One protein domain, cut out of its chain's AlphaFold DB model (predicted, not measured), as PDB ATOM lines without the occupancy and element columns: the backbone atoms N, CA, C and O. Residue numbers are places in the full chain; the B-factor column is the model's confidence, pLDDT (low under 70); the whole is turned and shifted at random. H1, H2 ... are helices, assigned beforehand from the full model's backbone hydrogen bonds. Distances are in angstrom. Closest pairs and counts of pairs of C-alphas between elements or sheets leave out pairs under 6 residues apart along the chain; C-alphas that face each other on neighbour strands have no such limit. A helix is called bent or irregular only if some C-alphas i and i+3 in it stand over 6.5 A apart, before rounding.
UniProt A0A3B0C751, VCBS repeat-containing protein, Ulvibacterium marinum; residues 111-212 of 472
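AT A GLANCE: This is residues 111 to 212 of the 472 residues of the protein "VCBS repeat-containing protein" of Ulvibacterium marinum (UniProt A0A3B0C751). Four helices zigzag back and forth into a flat slab, each folding back against the one before it: H2, H3 and H4 make a small up-and-down bundle with their centres in a triangle, and H1 packs on H2 alone, away from H3 and H4. A long loop, residues 157 to 177, gathers at one end of the slab, and the link from H1 to H2 lies at the other. The printed part has 102 residues with four named helices, in the order H1, H2, H3, H4, and no named strand; the class is all helix. It is compact, with a radius of gyration of the C-alphas of 13.8 A, and spans 42 by 29 by 15 A.

HOW THE PARTS SIT: H1, residues 112 to 125, touches H2, residues 136 to 156, and they run opposite ways as a helical hairpin. Their tilt is 32 degrees, shallow but only just, and their closest C-alphas, those of Val 112 and Ala 145, are 5.7 A apart. H2 touches H3, residues 178 to 193, also a helical hairpin, opposite ways at a shallow tilt of 24 degrees; the closest C-alphas, of Gly 143 and Ala 183, are 4.6 A apart. H3 touches H4, residues 198 to 210, in a third helical hairpin, opposite ways at a shallow tilt of 28 degrees; the closest C-alphas, of Ala 180 and Ala 207, are 5.5 A apart. H2 and H4 run the same way and are close but not clearly touching, with the closest C-alphas, of Leu 147 and Ala 207, 7.1 A apart. H1 is apart from H3 and from H4. In H1, H3 and H4 every O i to N i+4 pair is within hydrogen-bond range, and in H2 16 of 17 are.

IN THESE COORDINATES: H1 begins at C-alpha 112 (65.734, -42.701, 62.221) and is 20.0 A long from first to last C-alpha. H2, the longest helix with 21 residues, measures 28.6 A and ends at C-alpha 156 (64.012, -30.120, 67.823). It is neither bent nor irregular, but only just: C-alphas 153 and 156 are 6.5 A apart. H3 measures 23.5 A. H4 measures 18.6 A and ends at C-alpha 210 (71.531, -25.967, 57.096).

THE WHOLE: The two C-alphas farthest apart, those of Gln 126 and Val 161, are 43.0 A apart. The link from H2 to H3 is long, with 21 residues, the link from H1 to H2 is short, with 10, and the link from H3 to H4 is tight, with 4. The printed part, residues 111 to 212, has no cut. The mean pLDDT of the printed part is 92.9, and no printed residue is under 70.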
ATOM      1  N   PHE A 111      62.188 -43.748  64.226       96.06
ATOM      2  CA  PHE A 111      63.301 -44.685  64.434       96.06
ATOM      3  C   PHE A 111      64.439 -44.441  63.431       96.06
ATOM      4  O   PHE A 111      64.963 -45.374  62.811       96.06
ATOM      5  N   VAL A 112      64.827 -43.175  63.273       96.38
ATOM      6  CA  VAL A 112      65.734 -42.701  62.221       96.38
ATOM      7  C   VAL A 112      67.111 -43.367  62.308       96.38
ATOM      8  O   VAL A 112      67.617 -43.870  61.308       96.38
ATOM      9  N   GLU A 113      67.698 -43.474  63.504       96.56
ATOM     10  CA  GLU A 113      69.010 -44.125  63.680       96.56
ATOM     11  C   GLU A 113      68.996 -45.610  63.306       96.56
ATOM     12  O   GLU A 113      69.954 -46.132  62.722       96.56
ATOM     13  N   LYS A 114      67.890 -46.294  63.616       97.38
ATOM     14  CA  LYS A 114      67.701 -47.696  63.251       97.38
ATOM     15  C   LYS A 114      67.599 -47.839  61.734       97.38
ATOM     16  O   LYS A 114      68.248 -48.720  61.179       97.38
ATOM     17  N   ALA A 115      66.838 -46.965  61.073       97.94
ATOM     18  CA  ALA A 115      66.728 -46.956  59.617       97.94
ATOM     19  C   ALA A 115      68.089 -46.711  58.944       97.94
ATOM     20  O   ALA A 115      68.457 -47.456  58.039       97.94
ATOM     21  N   ILE A 116      68.870 -45.736  59.428       98.31
ATOM     22  CA  ILE A 116      70.235 -45.470  58.940       98.31
ATOM     23  C   ILE A 116      71.100 -46.727  59.067       98.31
ATOM     24  O   ILE A 116      71.689 -47.167  58.083       98.31
ATOM     25  N   THR A 117      71.133 -47.336  60.257       98.06
ATOM     26  CA  THR A 117      71.952 -48.528  60.527       98.06
ATOM     27  C   THR A 117      71.581 -49.696  59.608       98.06
ATOM     28  O   THR A 117      72.458 -50.354  59.049       98.06
ATOM     29  N   GLU A 118      70.284 -49.944  59.422       96.69
ATOM     30  CA  GLU A 118      69.765 -50.995  58.540       96.69
ATOM     31  C   GLU A 118      70.171 -50.760  57.076       96.69
ATOM     32  O   GLU A 118      70.696 -51.667  56.427       96.69
ATOM     33  N   ILE A 119      69.999 -49.533  56.565       96.56
ATOM     34  CA  ILE A 119      70.358 -49.193  55.182       96.56
ATOM     35  C   ILE A 119      71.872 -49.297  54.967       96.56
ATOM     36  O   ILE A 119      72.314 -49.904  53.991       96.56
ATOM     37  N   GLU A 120      72.684 -48.745  55.871       96.12
ATOM     38  CA  GLU A 120      74.145 -48.790  55.755       96.12
ATOM     39  C   GLU A 120      74.683 -50.223  55.812       96.12
ATOM     40  O   GLU A 120      75.560 -50.580  55.017       96.12
ATOM     41  N   SER A 121      74.131 -51.062  56.696       94.75
ATOM     42  CA  SER A 121      74.477 -52.486  56.756       94.75
ATOM     43  C   SER A 121      74.118 -53.187  55.449       94.75
ATOM     44  O   SER A 121      74.943 -53.923  54.909       94.75
ATOM     45  N   HIS A 122      72.930 -52.923  54.895       92.19
ATOM     46  CA  HIS A 122      72.493 -53.520  53.635       92.19
ATOM     47  C   HIS A 122      73.419 -53.152  52.465       92.19
ATOM     48  O   HIS A 122      73.882 -54.035  51.740       92.19
ATOM     49  N   LEU A 123      73.728 -51.861  52.300       91.38
ATOM     50  CA  LEU A 123      74.617 -51.375  51.240       91.38
ATOM     51  C   LEU A 123      76.035 -51.955  51.384       91.38
ATOM     52  O   LEU A 123      76.662 -52.334  50.392       91.38
ATOM     53  N   THR A 124      76.526 -52.078  52.621       92.50
ATOM     54  CA  THR A 124      77.844 -52.658  52.920       92.50
ATOM     55  C   THR A 124      77.896 -54.151  52.592       92.50
ATOM     56  O   THR A 124      78.827 -54.594  51.916       92.50
ATOM     57  N   ASP A 125      76.888 -54.925  53.003       88.88
ATOM     58  CA  ASP A 125      76.826 -56.375  52.780       88.88
ATOM     59  C   ASP A 125      76.758 -56.733  51.290       88.88
ATOM     60  O   ASP A 125      77.402 -57.687  50.841       88.88
ATOM     61  N   GLN A 126      76.029 -55.938  50.503       84.69
ATOM     62  CA  GLN A 126      75.947 -56.092  49.046       84.69
ATOM     63  C   GLN A 126      77.174 -55.530  48.306       84.69
ATOM     64  O   GLN A 126      77.285 -55.678  47.089       84.69
ATOM     65  N   LYS A 127      78.126 -54.921  49.031       87.31
ATOM     66  CA  LYS A 127      79.304 -54.227  48.480       87.31
ATOM     67  C   LYS A 127      78.922 -53.140  47.470       87.31
ATOM     68  O   LYS A 127      79.650 -52.883  46.507       87.31
ATOM     69  N   GLU A 128      77.779 -52.497  47.685       82.50
ATOM     70  CA  GLU A 128      77.267 -51.456  46.807       82.50
ATOM     71  C   GLU A 128      77.999 -50.142  47.068       82.50
ATOM     72  O   GLU A 128      77.820 -49.481  48.088       82.50
ATOM     73  N   THR A 129      78.846 -49.752  46.119       82.00
ATOM     74  CA  THR A 129      79.653 -48.524  46.212       82.00
ATOM     75  C   THR A 129      79.155 -47.407  45.296       82.00
ATOM     76  O   THR A 129      79.481 -46.238  45.520       82.00
ATOM     77  N   GLU A 130      78.330 -47.749  44.303       90.56
ATOM     78  CA  GLU A 130      77.743 -46.829  43.331       90.56
ATOM     79  C   GLU A 130      76.211 -46.869  43.376       90.56
ATOM     80  O   GLU A 130      75.596 -47.878  43.734       90.56
ATOM     81  N   VAL A 131      75.596 -45.749  42.992       94.38
ATOM     82  CA  VAL A 131      74.141 -45.639  42.882       94.38
ATOM     83  C   VAL A 131      73.713 -46.153  41.508       94.38
ATOM     84  O   VAL A 131      74.214 -45.709  40.477       94.38
ATOM     85  N   THR A 132      72.762 -47.075  41.502       93.81
ATOM     86  CA  THR A 132      72.144 -47.686  40.325       93.81
ATOM     87  C   THR A 132      70.628 -47.517  40.397       93.81
ATOM     88  O   THR A 132      70.080 -47.084  41.406       93.81
ATOM     89  N   SER A 133      69.906 -47.899  39.344       91.25
ATOM     90  CA  SER A 133      68.438 -47.875  39.372       91.25
ATOM     91  C   SER A 133      67.830 -48.847  40.390       91.25
ATOM     92  O   SER A 133      66.682 -48.661  40.770       91.25
ATOM     93  N   LEU A 134      68.568 -49.884  40.805       88.38
ATOM     94  CA  LEU A 134      68.071 -50.911  41.721       88.38
ATOM     95  C   LEU A 134      68.120 -50.459  43.187       88.38
ATOM     96  O   LEU A 134      67.212 -50.775  43.947       88.38
ATOM     97  N   ASN A 135      69.156 -49.709  43.566       91.25
ATOM     98  CA  ASN A 135      69.392 -49.276  44.945       91.25
ATOM     99  C   ASN A 135      69.104 -47.787  45.181       91.25
ATOM    100  O   ASN A 135      69.259 -47.310  46.304       91.25
ATOM    101  N   LYS A 136      68.678 -47.048  44.148       94.38
ATOM    102  CA  LYS A 136      68.382 -45.613  44.240       94.38
ATOM    103  C   LYS A 136      67.481 -45.281  45.434       94.38
ATOM    104  O   LYS A 136      67.810 -44.379  46.191       94.38
ATOM    105  N   GLU A 137      66.401 -46.042  45.626       94.56
ATOM    106  CA  GLU A 137      65.431 -45.817  46.709       94.56
ATOM    107  C   GLU A 137      66.071 -45.940  48.104       94.56
ATOM    108  O   GLU A 137      65.756 -45.156  48.994       94.56
ATOM    109  N   LEU A 138      67.040 -46.846  48.291       95.25
ATOM    110  CA  LEU A 138      67.784 -46.960  49.551       95.25
ATOM    111  C   LEU A 138      68.659 -45.729  49.805       95.25
ATOM    112  O   LEU A 138      68.714 -45.238  50.928       95.25
ATOM    113  N   TYR A 139      69.320 -45.207  48.768       96.88
ATOM    114  CA  TYR A 139      70.092 -43.969  48.882       96.88
ATOM    115  C   TYR A 139      69.189 -42.752  49.127       96.88
ATOM    116  O   TYR A 139      69.562 -41.885  49.917       96.88
ATOM    117  N   ASP A 140      68.011 -42.687  48.495       96.25
ATOM    118  CA  ASP A 140      67.029 -41.623  48.736       96.25
ATOM    119  C   ASP A 140      66.590 -41.622  50.210       96.25
ATOM    120  O   ASP A 140      66.651 -40.581  50.869       96.25
ATOM    121  N   LEU A 141      66.221 -42.797  50.743       97.88
ATOM    122  CA  LEU A 141      65.837 -42.978  52.147       97.88
ATOM    123  C   LEU A 141      66.995 -42.688  53.107       97.88
ATOM    124  O   LEU A 141      66.775 -42.059  54.135       97.88
ATOM    125  N   LEU A 142      68.227 -43.087  52.779       98.12
ATOM    126  CA  LEU A 142      69.397 -42.811  53.617       98.12
ATOM    127  C   LEU A 142      69.693 -41.311  53.705       98.12
ATOM    128  O   LEU A 142      69.961 -40.794  54.787       98.12
ATOM    129  N   GLY A 143      69.633 -40.604  52.572       98.00
ATOM    130  CA  GLY A 143      69.793 -39.151  52.540       98.00
ATOM    131  C   GLY A 143      68.704 -38.444  53.346       98.00
ATOM    132  O   GLY A 143      69.008 -37.533  54.114       98.00
ATOM    133  N   LEU A 144      67.455 -38.912  53.225       97.69
ATOM    134  CA  LEU A 144      66.319 -38.372  53.970       97.69
ATOM    135  C   LEU A 144      66.473 -38.621  55.473       97.69
ATOM    136  O   LEU A 144      66.314 -37.692  56.260       97.69
ATOM    137  N   ALA A 145      66.846 -39.839  55.868       98.25
ATOM    138  CA  ALA A 145      67.074 -40.197  57.259       98.25
ATOM    139  C   ALA A 145      68.190 -39.346  57.884       98.25
ATOM    140  O   ALA A 145      68.058 -38.893  59.015       98.25
ATOM    141  N   TYR A 146      69.264 -39.055  57.144       98.44
ATOM    142  CA  TYR A 146      70.308 -38.148  57.623       98.44
ATOM    143  C   TYR A 146      69.834 -36.698  57.763       98.44
ATOM    144  O   TYR A 146      70.180 -36.046  58.745       98.44
ATOM    145  N   LEU A 147      69.015 -36.191  56.837       96.25
ATOM    146  CA  LEU A 147      68.406 -34.869  57.004       96.25
ATOM    147  C   LEU A 147      67.501 -34.812  58.237       96.25
ATOM    148  O   LEU A 147      67.626 -33.880  59.025       96.25
ATOM    149  N   GLN A 148      66.653 -35.823  58.434       94.69
ATOM    150  CA  GLN A 148      65.744 -35.893  59.577       94.69
ATOM    151  C   GLN A 148      66.495 -36.051  60.903       94.69
ATOM    152  O   GLN A 148      66.161 -35.391  61.880       94.69
ATOM    153  N   LYS A 149      67.567 -36.849  60.937       95.69
ATOM    154  CA  LYS A 149      68.447 -36.931  62.108       95.69
ATOM    155  C   LYS A 149      69.066 -35.568  62.434       95.69
ATOM    156  O   LYS A 149      69.052 -35.151  63.586       95.69
ATOM    157  N   GLY A 150      69.537 -34.850  61.412       93.94
ATOM    158  CA  GLY A 150      70.038 -33.490  61.582       93.94
ATOM    159  C   GLY A 150      68.972 -32.531  62.118       93.94
ATOM    160  O   GLY A 150      69.293 -31.680  62.941       93.94
ATOM    161  N   GLU A 151      67.717 -32.666  61.684       90.62
ATOM    162  CA  GLU A 151      66.586 -31.900  62.219       90.62
ATOM    163  C   GLU A 151      66.318 -32.224  63.698       90.62
ATOM    164  O   GLU A 151      66.149 -31.302  64.492       90.62
ATOM    165  N   GLU A 152      66.339 -33.497  64.105       89.50
ATOM    166  CA  GLU A 152      66.183 -33.882  65.516       89.50
ATOM    167  C   GLU A 152      67.278 -33.257  66.398       89.50
ATOM    168  O   GLU A 152      66.972 -32.596  67.390       89.50
ATOM    169  N   GLU A 153      68.542 -33.411  65.995       90.75
ATOM    170  CA  GLU A 153      69.727 -32.963  66.747       90.75
ATOM    171  C   GLU A 153      69.843 -31.433  66.842       90.75
ATOM    172  O   GLU A 153      70.479 -30.909  67.753       90.75
ATOM    173  N   ASN A 154      69.252 -30.692  65.898       89.69
ATOM    174  CA  ASN A 154      69.445 -29.243  65.798       89.69
ATOM    175  C   ASN A 154      68.148 -28.447  65.934       89.69
ATOM    176  O   ASN A 154      68.087 -27.484  66.691       89.69
ATOM    177  N   CYS A 155      67.100 -28.815  65.207       84.25
ATOM    178  CA  CYS A 155      65.863 -28.042  65.155       84.25
ATOM    179  C   CYS A 155      64.886 -28.415  66.266       84.25
ATOM    180  O   CYS A 155      64.119 -27.552  66.679       84.25
ATOM    181  N   VAL A 156      64.891 -29.666  66.733       79.88
ATOM    182  CA  VAL A 156      64.012 -30.120  67.823       79.88
ATOM    183  C   VAL A 156      64.684 -29.902  69.176       79.88
ATOM    184  O   VAL A 156      64.100 -29.278  70.059       79.88
ATOM    185  N   GLU A 157      65.928 -30.356  69.338       79.19
ATOM    186  CA  GLU A 157      66.667 -30.219  70.603       79.19
ATOM    187  C   GLU A 157      67.141 -28.777  70.874       79.19
ATOM    188  O   GLU A 157      67.263 -28.364  72.033       79.19
ATOM    189  N   HIS A 158      67.358 -27.985  69.818       81.44
ATOM    190  CA  HIS A 158      67.841 -26.602  69.897       81.44
ATOM    191  C   HIS A 158      66.973 -25.623  69.085       81.44
ATOM    192  O   HIS A 158      67.485 -24.723  68.421       81.44
ATOM    193  N   HIS A 159      65.646 -25.789  69.158       81.69
ATOM    194  CA  HIS A 159      64.687 -25.007  68.374       81.69
ATOM    195  C   HIS A 159      64.844 -23.484  68.531       81.69
ATOM    196  O   HIS A 159      64.925 -22.950  69.643       81.69
ATOM    197  N   THR A 160      64.797 -22.765  67.408       83.44
ATOM    198  CA  THR A 160      64.741 -21.299  67.359       83.44
ATOM    199  C   THR A 160      63.582 -20.835  66.482       83.44
ATOM    200  O   THR A 160      63.077 -21.571  65.640       83.44
ATOM    201  N   VAL A 161      63.204 -19.559  66.601       82.25
ATOM    202  CA  VAL A 161      62.166 -18.942  65.747       82.25
ATOM    203  C   VAL A 161      62.547 -18.882  64.259       82.25
ATOM    204  O   VAL A 161      61.738 -18.455  63.437       82.25
ATOM    205  N   LYS A 162      63.789 -19.242  63.911       84.25
ATOM    206  CA  LYS A 162      64.301 -19.305  62.536       84.25
ATOM    207  C   LYS A 162      64.527 -20.742  62.054       84.25
ATOM    208  O   LYS A 162      64.849 -20.924  60.879       84.25
ATOM    209  N   SER A 163      64.348 -21.751  62.909       82.94
ATOM    210  CA  SER A 163      64.391 -23.157  62.501       82.94
ATOM    211  C   SER A 163      63.347 -23.425  61.413       82.94
ATOM    212  O   SER A 163      62.214 -22.957  61.493       82.94
ATOM    213  N   CYS A 164      63.737 -24.181  60.383       77.81
ATOM    214  CA  CYS A 164      62.865 -24.614  59.282       77.81
ATOM    215  C   CYS A 164      62.237 -23.491  58.423       77.81
ATOM    216  O   CYS A 164      61.377 -23.770  57.587       77.81
ATOM    217  N   ILE A 165      62.689 -22.239  58.551       84.12
ATOM    218  CA  ILE A 165      62.332 -21.155  57.624       84.12
ATOM    219  C   ILE A 165      63.277 -21.201  56.425       84.12
ATOM    220  O   ILE A 165      64.489 -21.275  56.596       84.12
ATOM    221  N   ILE A 166      62.731 -21.175  55.205       85.44
ATOM    222  CA  ILE A 166      63.517 -21.216  53.963       85.44
ATOM    223  C   ILE A 166      63.523 -19.823  53.314       85.44
ATOM    224  O   ILE A 166      62.446 -19.270  53.077       85.44
ATOM    225  N   PRO A 167      64.696 -19.269  52.949       85.25
ATOM    226  CA  PRO A 167      66.036 -19.841  53.121       85.25
ATOM    227  C   PRO A 167      66.439 -19.929  54.599       85.25
ATOM    228  O   PRO A 167      66.083 -19.053  55.382       85.25
ATOM    229  N   ILE A 168      67.197 -20.969  54.962       88.25
ATOM    230  CA  ILE A 168      67.695 -21.112  56.334       88.25
ATOM    231  C   ILE A 168      68.764 -20.045  56.567       88.25
ATOM    232  O   ILE A 168      69.755 -19.965  55.838       88.25
ATOM    233  N   GLU A 169      68.540 -19.209  57.576       80.56
ATOM    234  CA  GLU A 169      69.437 -18.125  57.975       80.56
ATOM    235  C   GLU A 169      70.071 -18.411  59.340       80.56
ATOM    236  O   GLU A 169      69.635 -19.308  60.047       80.56
ATOM    237  N   LYS A 170      71.092 -17.628  59.717       85.75
ATOM    238  CA  LYS A 170      71.964 -17.780  60.904       85.75
ATOM    239  C   LYS A 170      71.400 -18.585  62.085       85.75
ATOM    240  O   LYS A 170      72.018 -19.559  62.490       85.75
ATOM    241  N   GLU A 171      70.282 -18.156  62.665       87.06
ATOM    242  CA  GLU A 171      69.705 -18.760  63.879       87.06
ATOM    243  C   GLU A 171      69.027 -20.120  63.630       87.06
ATOM    244  O   GLU A 171      68.728 -20.831  64.582       87.06
ATOM    245  N   GLY A 172      68.774 -20.483  62.373       86.88
ATOM    246  CA  GLY A 172      68.301 -21.801  61.947       86.88
ATOM    247  C   GLY A 172      69.412 -22.715  61.413       86.88
ATOM    248  O   GLY A 172      69.106 -23.812  60.951       86.88
ATOM    249  N   LEU A 173      70.679 -22.278  61.430       92.38
ATOM    250  CA  LEU A 173      71.807 -23.118  61.020       92.38
ATOM    251  C   LEU A 173      72.043 -24.241  62.031       92.38
ATOM    252  O   LEU A 173      71.894 -24.053  63.237       92.38
ATOM    253  N   HIS A 174      72.458 -25.399  61.531       93.56
ATOM    254  CA  HIS A 174      72.766 -26.548  62.368       93.56
ATOM    255  C   HIS A 174      74.094 -26.336  63.103       93.56
ATOM    256  O   HIS A 174      75.100 -25.936  62.512       93.56
ATOM    257  N   HIS A 175      74.092 -26.633  64.399       91.50
ATOM    258  CA  HIS A 175      75.282 -26.668  65.238       91.50
ATOM    259  C   HIS A 175      76.029 -28.002  65.099       91.50
ATOM    260  O   HIS A 175      77.252 -27.992  64.953       91.50
ATOM    261  N   ASP A 176      75.310 -29.131  65.106       93.62
ATOM    262  CA  ASP A 176      75.845 -30.434  64.708       93.62
ATOM    263  C   ASP A 176      75.648 -30.626  63.201       93.62
ATOM    264  O   ASP A 176      74.539 -30.834  62.699       93.62
ATOM    265  N   THR A 177      76.754 -30.531  62.469       95.69
ATOM    266  CA  THR A 177      76.776 -30.597  61.007       95.69
ATOM    267  C   THR A 177      76.875 -32.022  60.474       95.69
ATOM    268  O   THR A 177      76.650 -32.238  59.282       95.69
ATOM    269  N   SER A 178      77.183 -33.009  61.322       96.94
ATOM    270  CA  SER A 178      77.598 -34.348  60.889       96.94
ATOM    271  C   SER A 178      76.532 -35.054  60.046       96.94
ATOM    272  O   SER A 178      76.832 -35.630  58.995       96.94
ATOM    273  N   SER A 179      75.270 -34.959  60.460       97.06
ATOM    274  CA  SER A 179      74.121 -35.526  59.754       97.06
ATOM    275  C   SER A 179      73.882 -34.829  58.402       97.06
ATOM    276  O   SER A 179      73.713 -35.497  57.380       97.06
ATOM    277  N   ALA A 180      73.972 -33.496  58.349       96.50
ATOM    278  CA  ALA A 180      73.820 -32.726  57.110       96.50
ATOM    279  C   ALA A 180      74.959 -32.993  56.105       96.50
ATOM    280  O   ALA A 180      74.701 -33.197  54.918       96.50
ATOM    281  N   GLU A 181      76.209 -33.082  56.568       98.25
ATOM    282  CA  GLU A 181      77.376 -33.432  55.743       98.25
ATOM    283  C   GLU A 181      77.233 -34.822  55.108       98.25
ATOM    284  O   GLU A 181      77.513 -35.013  53.917       98.25
ATOM    285  N   LYS A 182      76.738 -35.803  55.873       98.31
ATOM    286  CA  LYS A 182      76.439 -37.139  55.345       98.31
ATOM    287  C   LYS A 182      75.316 -37.106  54.313       98.31
ATOM    288  O   LYS A 182      75.460 -37.718  53.253       98.31
ATOM    289  N   ALA A 183      74.245 -36.351  54.556       98.25
ATOM    290  CA  ALA A 183      73.181 -36.150  53.571       98.25
ATOM    291  C   ALA A 183      73.724 -35.541  52.262       98.25
ATOM    292  O   ALA A 183      73.413 -36.037  51.177       98.25
ATOM    293  N   ILE A 184      74.607 -34.537  52.341       98.56
ATOM    294  CA  ILE A 184      75.281 -33.947  51.170       98.56
ATOM    295  C   ILE A 184      76.063 -35.008  50.393       98.56
ATOM    296  O   ILE A 184      75.950 -35.069  49.163       98.56
ATOM    297  N   LEU A 185      76.835 -35.858  51.076       97.62
ATOM    298  CA  LEU A 185      77.591 -36.934  50.433       97.62
ATOM    299  C   LEU A 185      76.662 -37.891  49.669       97.62
ATOM    300  O   LEU A 185      76.945 -38.240  48.518       97.62
ATOM    301  N   ILE A 186      75.548 -38.288  50.287       98.00
ATOM    302  CA  ILE A 186      74.559 -39.192  49.693       98.00
ATOM    303  C   ILE A 186      73.874 -38.555  48.479       98.00
ATOM    304  O   ILE A 186      73.910 -39.130  47.387       98.00
ATOM    305  N   TYR A 187      73.331 -37.343  48.610       98.44
ATOM    306  CA  TYR A 187      72.656 -36.671  47.498       98.44
ATOM    307  C   TYR A 187      73.609 -36.296  46.358       98.44
ATOM    308  O   TYR A 187      73.218 -36.322  45.191       98.44
ATOM    309  N   THR A 188      74.882 -36.027  46.655       97.69
ATOM    310  CA  THR A 188      75.907 -35.827  45.620       97.69
ATOM    311  C   THR A 188      76.127 -37.101  44.801       97.69
ATOM    312  O   THR A 188      76.216 -37.031  43.572       97.69
ATOM    313  N   LYS A 189      76.179 -38.278  45.444       96.62
ATOM    314  CA  LYS A 189      76.261 -39.568  44.738       96.62
ATOM    315  C   LYS A 189      75.010 -39.828  43.896       96.62
ATOM    316  O   LYS A 189      75.143 -40.205  42.733       96.62
ATOM    317  N   LEU A 190      73.822 -39.574  44.452       97.38
ATOM    318  CA  LEU A 190      72.543 -39.708  43.746       97.38
ATOM    319  C   LEU A 190      72.505 -38.851  42.481       97.38
ATOM    320  O   LEU A 190      72.270 -39.383  41.402       97.38
ATOM    321  N   LEU A 191      72.814 -37.556  42.577       97.94
ATOM    322  CA  LEU A 191      72.770 -36.638  41.433       97.94
ATOM    323  C   LEU A 191      73.882 -36.878  40.408       97.94
ATOM    324  O   LEU A 191      73.747 -36.477  39.255       97.94
ATOM    325  N   LYS A 192      74.974 -37.549  40.788       96.81
ATOM    326  CA  LYS A 192      75.974 -38.016  39.819       96.81
ATOM    327  C   LYS A 192      75.401 -39.114  38.915       96.81
ATOM    328  O   LYS A 192      75.701 -39.121  37.725       96.81
ATOM    329  N   ALA A 193      74.601 -40.027  39.471       97.25
ATOM    330  CA  ALA A 193      73.959 -41.112  38.727       97.25
ATOM    331  C   ALA A 193      72.641 -40.678  38.053       97.25
ATOM    332  O   ALA A 193      72.337 -41.120  36.948       97.25
ATOM    333  N   PHE A 194      71.892 -39.775  38.692       97.50
ATOM    334  CA  PHE A 194      70.581 -39.282  38.264       97.50
ATOM    335  C   PHE A 194      70.526 -37.741  38.290       97.50
ATOM    336  O   PHE A 194      69.897 -37.161  39.175       97.50
ATOM    337  N   PRO A 195      71.162 -37.045  37.327       96.50
ATOM    338  CA  PRO A 195      71.268 -35.578  37.339       96.50
ATOM    339  C   PRO A 195      69.932 -34.825  37.267       96.50
ATOM    340  O   PRO A 195      69.844 -33.683  37.715       96.50
ATOM    341  N   GLU A 196      68.900 -35.464  36.714       96.12
ATOM    342  CA  GLU A 196      67.560 -34.889  36.527       96.12
ATOM    343  C   GLU A 196      66.642 -35.077  37.749       96.12
ATOM    344  O   GLU A 196      65.476 -34.680  37.717       96.12
ATOM    345  N   ASP A 197      67.134 -35.687  38.835       97.12
ATOM    346  CA  ASP A 197      66.342 -35.883  40.047       97.12
ATOM    347  C   ASP A 197      66.148 -34.559  40.803       97.12
ATOM    348  O   ASP A 197      67.004 -34.086  41.555       97.12
ATOM    349  N   LEU A 198      64.982 -33.946  40.600       96.12
ATOM    350  CA  LEU A 198      64.633 -32.668  41.215       96.12
ATOM    351  C   LEU A 198      64.456 -32.762  42.736       96.12
ATOM    352  O   LEU A 198      64.706 -31.770  43.422       96.12
ATOM    353  N   GLN A 199      64.057 -33.920  43.268       96.38
ATOM    354  CA  GLN A 199      63.886 -34.109  44.709       96.38
ATOM    355  C   GLN A 199      65.253 -34.172  45.391       96.38
ATOM    356  O   GLN A 199      65.504 -33.405  46.320       96.38
ATOM    357  N   ALA A 200      66.168 -34.996  44.879       97.75
ATOM    358  CA  ALA A 200      67.542 -35.052  45.372       97.75
ATOM    359  C   ALA A 200      68.248 -33.695  45.217       97.75
ATOM    360  O   ALA A 200      68.979 -33.264  46.108       97.75
ATOM    361  N   ARG A 201      67.991 -32.971  44.117       97.69
ATOM    362  CA  ARG A 201      68.516 -31.615  43.907       97.69
ATOM    363  C   ARG A 201      68.012 -30.638  44.966       97.69
ATOM    364  O   ARG A 201      68.810 -29.865  45.495       97.69
ATOM    365  N   TRP A 202      66.718 -30.661  45.273       96.56
ATOM    366  CA  TRP A 202      66.133 -29.832  46.324       96.56
ATOM    367  C   TRP A 202      66.749 -30.138  47.691       96.56
ATOM    368  O   TRP A 202      67.284 -29.235  48.333       96.56
ATOM    369  N   LEU A 203      66.762 -31.413  48.084       97.19
ATOM    370  CA  LEU A 203      67.257 -31.857  49.388       97.19
ATOM    371  C   LEU A 203      68.762 -31.623  49.557       97.19
ATOM    372  O   LEU A 203      69.193 -31.230  50.637       97.19
ATOM    373  N   LEU A 204      69.555 -31.727  48.484       97.88
ATOM    374  CA  LEU A 204      70.959 -31.311  48.503       97.88
ATOM    375  C   LEU A 204      71.102 -29.816  48.817       97.88
ATOM    376  O   LEU A 204      71.921 -29.440  49.649       97.88
ATOM    377  N   ASN A 205      70.338 -28.950  48.141       96.38
ATOM    378  CA  ASN A 205      70.430 -27.505  48.370       96.38
ATOM    379  C   ASN A 205      69.968 -27.147  49.791       96.38
ATOM    380  O   ASN A 205      70.596 -26.294  50.411       96.38
ATOM    381  N   LEU A 206      68.940 -27.825  50.314       95.06
ATOM    382  CA  LEU A 206      68.502 -27.691  51.704       95.06
ATOM    383  C   LEU A 206      69.610 -28.102  52.687       95.06
ATOM    384  O   LEU A 206      69.904 -27.347  53.605       95.06
ATOM    385  N   ALA A 207      70.291 -29.226  52.444       96.31
ATOM    386  CA  ALA A 207      71.416 -29.676  53.267       96.31
ATOM    387  C   ALA A 207      72.582 -28.669  53.289       96.31
ATOM    388  O   ALA A 207      73.213 -28.472  54.315       96.31
ATOM    389  N   TYR A 208      72.872 -27.986  52.177       96.25
ATOM    390  CA  TYR A 208      73.862 -26.900  52.184       96.25
ATOM    391  C   TYR A 208      73.362 -25.643  52.912       96.25
ATOM    392  O   TYR A 208      74.169 -24.909  53.477       96.25
ATOM    393  N   MET A 209      72.053 -25.366  52.900       93.75
ATOM    394  CA  MET A 209      71.485 -24.242  53.654       93.75
ATOM    395  C   MET A 209      71.604 -24.454  55.158       93.75
ATOM    396  O   MET A 209      71.939 -23.500  55.850       93.75
ATOM    397  N   THR A 210      71.389 -25.676  55.659       94.31
ATOM    398  CA  THR A 210      71.531 -25.967  57.096       94.31
ATOM    399  C   THR A 210      72.955 -25.714  57.596       94.31
ATOM    400  O   THR A 210      73.134 -25.348  58.754       94.31
ATOM    401  N   LEU A 211      73.959 -25.830  56.720       94.81
ATOM    402  CA  LEU A 211      75.365 -25.530  57.014       94.81
ATOM    403  C   LEU A 211      75.748 -24.053  56.808       94.81
ATOM    404  O   LEU A 211      76.851 -23.649  57.160       94.81
ATOM    405  N   GLY A 212      74.866 -23.238  56.221       92.62
ATOM    406  CA  GLY A 212      75.165 -21.847  55.859       92.62
ATOM    407  C   GLY A 212      76.034 -21.702  54.606       92.62
ATOM    408  O   GLY A 212      76.506 -20.607  54.306       92.62
TER     409      GLY A 212